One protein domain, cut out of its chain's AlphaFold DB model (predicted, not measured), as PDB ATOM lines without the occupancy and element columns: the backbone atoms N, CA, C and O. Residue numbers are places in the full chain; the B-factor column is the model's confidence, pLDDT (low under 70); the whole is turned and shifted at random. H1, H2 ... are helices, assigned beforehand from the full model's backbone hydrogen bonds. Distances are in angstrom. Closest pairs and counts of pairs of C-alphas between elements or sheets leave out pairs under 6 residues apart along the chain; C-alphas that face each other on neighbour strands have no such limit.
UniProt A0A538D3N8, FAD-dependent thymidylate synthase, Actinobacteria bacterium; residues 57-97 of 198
ATOM      1  N   VAL A  57     276.705 196.412 270.166       89.62
ATOM      2  CA  VAL A  57     277.660 195.724 269.295       89.62
ATOM      3  C   VAL A  57     278.859 196.623 269.040       89.62
ATOM      4  O   VAL A  57     278.724 197.844 268.971       89.62
ATOM      5  N   ILE A  58     280.029 196.012 268.885       92.50
ATOM      6  CA  ILE A  58     281.194 196.659 268.289       92.50
ATOM      7  C   ILE A  58     281.275 196.241 266.827       92.50
ATOM      8  O   ILE A  58     281.041 195.085 266.478       92.50
ATOM      9  N   VAL A  59     281.602 197.196 265.964       94.38
ATOM     10  CA  VAL A  59     281.782 196.961 264.539       94.38
ATOM     11  C   VAL A  59     282.993 197.749 264.048       94.38
ATOM     12  O   VAL A  59     283.163 198.919 264.378       94.38
ATOM     13  N   SER A  60     283.835 197.087 263.259       95.06
ATOM     14  CA  SER A  60     284.984 197.686 262.577       95.06
ATOM     15  C   SER A  60     284.874 197.352 261.095       95.06
ATOM     16  O   SER A  60     284.599 196.205 260.747       95.06
ATOM     17  N   SER A  61     285.065 198.343 260.227       95.12
ATOM     18  CA  SER A  61     285.011 198.155 258.776       95.12
ATOM     19  C   SER A  61     285.883 199.181 258.063       95.12
ATOM     20  O   SER A  61     286.027 200.311 258.534       95.12
ATOM     21  N   THR A  62     286.421 198.782 256.912       94.25
ATOM     22  CA  THR A  62     287.035 199.670 255.914       94.25
ATOM     23  C   THR A  62     286.038 200.148 254.862       94.25
ATOM     24  O   THR A  62     286.350 201.046 254.090       94.25
ATOM     25  N   ASP A  63     284.841 199.562 254.830       94.38
ATOM     26  CA  ASP A  63     283.850 199.767 253.781       94.38
ATOM     27  C   ASP A  63     282.470 199.984 254.418       94.38
ATOM     28  O   ASP A  63     281.894 199.071 255.020       94.38
ATOM     29  N   TRP A  64     281.938 201.202 254.300       96.00
ATOM     30  CA  TRP A  64     280.667 201.584 254.924       96.00
ATOM     31  C   TRP A  64     279.558 201.964 253.937       96.00
ATOM     32  O   TRP A  64     278.383 201.902 254.297       96.00
ATOM     33  N   ASP A  65     279.886 202.287 252.686       96.00
ATOM     34  CA  ASP A  65     278.934 202.833 251.704       96.00
ATOM     35  C   ASP A  65     277.697 201.953 251.503       96.00
ATOM     36  O   ASP A  65     276.559 202.433 251.489       96.00
ATOM     37  N   GLY A  66     277.903 200.637 251.410       96.69
ATOM     38  CA  GLY A  66     276.811 199.675 251.276       96.69
ATOM     39  C   GLY A  66     275.911 199.616 252.513       96.69
ATOM     40  O   GLY A  66     274.700 199.430 252.377       96.69
ATOM     41  N   PHE A  67     276.479 199.799 253.708       97.00
ATOM     42  CA  PHE A  67     275.724 199.843 254.959       97.00
ATOM     43  C   PHE A  67     274.894 201.126 255.042       97.00
ATOM     44  O   PHE A  67     273.690 201.038 255.278       97.00
ATOM     45  N   TRP A  68     275.483 202.290 254.748       97.81
ATOM     46  CA  TRP A  68     274.757 203.565 254.713       97.81
ATOM     47  C   TRP A  68     273.609 203.542 253.711       97.81
ATOM     48  O   TRP A  68     272.482 203.886 254.063       97.81
ATOM     49  N   THR A  69     273.869 203.057 252.496       97.94
ATOM     50  CA  THR A  69     272.865 202.957 251.427       97.94
ATOM     51  C   THR A  69     271.651 202.138 251.867       97.94
ATOM     52  O   THR A  69     270.509 202.517 251.616       97.94
ATOM     53  N   GLN A  70     271.879 201.012 252.547       97.88
ATOM     54  CA  GLN A  70     270.797 200.109 252.941       97.88
ATOM     55  C   GLN A  70     270.117 200.522 254.245       97.88
ATOM     56  O   GLN A  70     268.910 200.331 254.388       97.88
ATOM     57  N   ARG A  71     270.873 201.028 255.223       98.00
ATOM     58  CA  ARG A  71     270.372 201.239 256.590       98.00
ATOM     59  C   ARG A  71     269.940 202.671 256.864       98.00
ATOM     60  O   ARG A  71     269.018 202.842 257.648       98.00
ATOM     61  N   CYS A  72     270.463 203.663 256.148       97.88
ATOM     62  CA  CYS A  72     269.976 205.048 256.202       97.88
ATOM     63  C   CYS A  72     268.878 205.326 255.152       97.88
ATOM     64  O   CYS A  72     268.699 206.457 254.707       97.88
ATOM     65  N   SER A  73     268.163 204.285 254.713       97.19
ATOM     66  CA  SER A  73     267.090 204.369 253.717       97.19
ATOM     67  C   SER A  73     265.716 204.490 254.386       97.19
ATOM     68  O   SER A  73     265.477 203.809 255.382       97.19
ATOM     69  N   PRO A  74     264.749 205.240 253.819       96.31
ATOM     70  CA  PRO A  74     263.364 205.255 254.299       96.31
ATOM     71  C   PRO A  74     262.680 203.878 254.332       96.31
ATOM     72  O   PRO A  74     261.699 203.713 255.051       96.31
ATOM     73  N   LEU A  75     263.188 202.905 253.564       97.12
ATOM     74  CA  LEU A  75     262.695 201.523 253.532       97.12
ATOM     75  C   LEU A  75     263.293 200.641 254.639       97.12
ATOM     76  O   LEU A  75     262.841 199.513 254.838       97.12
ATOM     77  N   ALA A  76     264.324 201.119 255.339       97.19
ATOM     78  CA  ALA A  76     264.904 200.400 256.458       97.19
ATOM     79  C   ALA A  76     263.947 200.403 257.655       97.19
ATOM     80  O   ALA A  76     263.177 201.341 257.873       97.19
ATOM     81  N   GLN A  77     264.030 199.347 258.463       94.88
ATOM     82  CA  GLN A  77     263.294 199.282 259.716       94.88
ATOM     83  C   GLN A  77     263.664 200.498 260.605       94.88
ATOM     84  O   GLN A  77     264.855 200.813 260.711       94.88
ATOM     85  N   PRO A  78     262.693 201.179 261.248       93.88
ATOM     86  CA  PRO A  78     262.948 202.429 261.968       93.88
ATOM     87  C   PRO A  78     264.064 202.346 263.015       93.88
ATOM     88  O   PRO A  78     264.882 203.259 263.107       93.88
ATOM     89  N   GLU A  79     264.138 201.249 263.771       93.31
ATOM     90  CA  GLU A  79     265.109 201.083 264.855       93.31
ATOM     91  C   GLU A  79     266.560 201.011 264.347       93.31
ATOM     92  O   GLU A  79     267.423 201.739 264.840       93.31
ATOM     93  N   ILE A  80     266.844 200.183 263.330       95.00
ATOM     94  CA  ILE A  80     268.199 200.091 262.754       95.00
ATOM     95  C   ILE A  80     268.569 201.353 261.976       95.00
ATOM     96  O   ILE A  80     269.734 201.741 261.968       95.00
ATOM     97  N   ARG A  81     267.586 202.011 261.353       97.31
ATOM     98  CA  ARG A  81     267.806 203.269 260.644       97.31
ATOM     99  C   ARG A  81     268.277 204.367 261.585       97.31
ATOM    100  O   ARG A  81     269.283 204.999 261.291       97.31
ATOM    101  N   ALA A  82     267.610 204.539 262.727       96.56
ATOM    102  CA  ALA A  82     268.004 205.535 263.720       96.56
ATOM    103  C   ALA A  82     269.447 205.311 264.212       96.56
ATOM    104  O   ALA A  82     270.232 206.255 264.287       96.56
ATOM    105  N   ALA A  83     269.821 204.055 264.486       96.06
ATOM    106  CA  ALA A  83     271.187 203.713 264.883       96.06
ATOM    107  C   ALA A  83     272.210 203.959 263.757       96.06
ATOM    108  O   ALA A  83     273.290 204.490 264.012       96.06
ATOM    109  N   ALA A  84     271.879 203.602 262.511       97.38
ATOM    110  CA  ALA A  84     272.764 203.782 261.362       97.38
ATOM    111  C   ALA A  84     272.963 205.260 260.992       97.38
ATOM    112  O   ALA A  84     274.086 205.660 260.697       97.38
ATOM    113  N   GLU A  85     271.908 206.078 261.040       98.19
ATOM    114  CA  GLU A  85     271.989 207.527 260.812       98.19
ATOM    115  C   GLU A  85     272.859 208.194 261.885       98.19
ATOM    116  O   GLU A  85     273.801 208.903 261.539       98.19
ATOM    117  N   ALA A  86     272.640 207.874 263.168       97.62
ATOM    118  CA  ALA A  86     273.474 208.382 264.260       97.62
ATOM    119  C   ALA A  86     274.948 207.973 264.106       97.62
ATOM    120  O   ALA A  86     275.852 208.780 264.317       97.62
ATOM    121  N   MET A  87     275.200 206.726 263.698       97.12
ATOM    122  CA  MET A  87     276.550 206.237 263.440       97.12
ATOM    123  C   MET A  87     277.208 206.970 262.261       97.12
ATOM    124  O   MET A  87     278.356 207.395 262.379       97.12
ATOM    125  N   ARG A  88     276.497 207.147 261.140       97.75
ATOM    126  CA  ARG A  88     276.991 207.887 259.970       97.75
ATOM    127  C   ARG A  88     277.341 209.323 260.340       97.75
ATOM    128  O   ARG A  88     278.405 209.801 259.966       97.75
ATOM    129  N   ASP A  89     276.463 210.001 261.071       97.94
ATOM    130  CA  ASP A  89     276.656 211.399 261.446       97.94
ATOM    131  C   ASP A  89     277.861 211.551 262.393       97.94
ATOM    132  O   ASP A  89     278.676 212.454 262.207       97.94
ATOM    133  N   ALA A  90     278.046 210.616 263.333       96.88
ATOM    134  CA  ALA A  90     279.232 210.565 264.189       96.88
ATOM    135  C   ALA A  90     280.529 210.327 263.394       96.88
ATOM    136  O   ALA A  90     281.536 210.980 263.658       96.88
ATOM    137  N   VAL A  91     280.509 209.430 262.400       95.06
ATOM    138  CA  VAL A  91     281.654 209.197 261.503       95.06
ATOM    139  C   VAL A  91     281.968 210.455 260.690       95.06
ATOM    140  O   VAL A  91     283.122 210.873 260.658       95.06
ATOM    141  N   SER A  92     280.960 211.099 260.098       95.88
ATOM    142  CA  SER A  92     281.121 212.334 259.317       95.88
ATOM    143  C   SER A  92     281.656 213.504 260.144       95.88
ATOM    144  O   SER A  92     282.389 214.337 259.621       95.88
ATOM    145  N   ALA A  93     281.294 213.577 261.427       97.56
ATOM    146  CA  ALA A  93     281.777 214.601 262.351       97.56
ATOM    147  C   ALA A  93     283.154 214.276 262.962       97.56
ATOM    148  O   ALA A  93     283.751 215.130 263.617       97.56
ATOM    149  N   SER A  94     283.655 213.048 262.791       95.50
ATOM    150  CA  SER A  94     284.933 212.627 263.361       95.50
ATOM    151  C   SER A  94     286.125 213.143 262.550       95.50
ATOM    152  O   SER A  94     286.036 213.376 261.348       95.50
ATOM    153  N   THR A  95     287.274 213.295 263.209       95.56
ATOM    154  CA  THR A  95     288.563 213.499 262.540       95.56
ATOM    155  C   THR A  95     289.328 212.177 262.566       95.56
ATOM    156  O   THR A  95     289.721 211.736 263.651       95.56
ATOM    157  N   PRO A  96     289.516 211.507 261.414       92.44
ATOM    158  CA  PRO A  96     290.287 210.274 261.350       92.44
ATOM    159  C   PRO A  96     291.721 210.487 261.830       92.44
ATOM    160  O   PRO A  96     292.335 211.514 261.554       92.44
ATOM    161  N   ILE A  97     292.263 209.486 262.519       92.62
ATOM    162  CA  ILE A  97     293.673 209.467 262.895       92.62
ATOM    163  C   ILE A  97     294.387 208.533 261.930       92.62
ATOM    164  O   ILE A  97     294.114 207.329 261.915       92.62
TER     165      ILE A  97
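This is residues 57 to 97 of the 198 residues of the protein "FAD-dependent thymidylate synthase" of Actinobacteria bacterium (UniProt A0A538D3N8). A short helix, H1, folds back through a loop onto a longer helix, H2, making a lopsided helical hairpin. The two ends, residues 57 to 63 and residues 89 to 97, of which 89 to 93 belong to H2, stick out from it. The printed part has 41 residues with two named helices, H1 then H2, and no named strand; the class is all helix. It is only just compact, close to loose, with a radius of gyration of the C-alphas of 10.5 A, and elongated, spanning 33 by 19 by 17 A.

Start at C-alpha 57, at (277.660, 195.724, 269.295). Find C-alpha 65 at (278.934, 202.833, 251.704); from there H1, residues 65 to 71, runs 10.0 A. H2, residues 78 to 93, runs 22.4 A to C-alpha 93 at (281.777, 214.601, 262.351).

Look at Arg 71 and Arg 81: their C-alphas, 5.2 A apart, are the closest of H1 and H2, which touch. The two form a helical hairpin, running opposite ways at a shallow tilt of 34 degrees, only just short of steep. In H1 and H2 every O i to N i+4 pair is within hydrogen-bond range.

The C-alphas of Leu 75 and Ile 97 are the two farthest apart, at 33.3 A. The printed part has no cut, and the link from H1 to H2, 6 residues, is short. The mean pLDDT of the printed part is 95.9, and no printed residue is under 70.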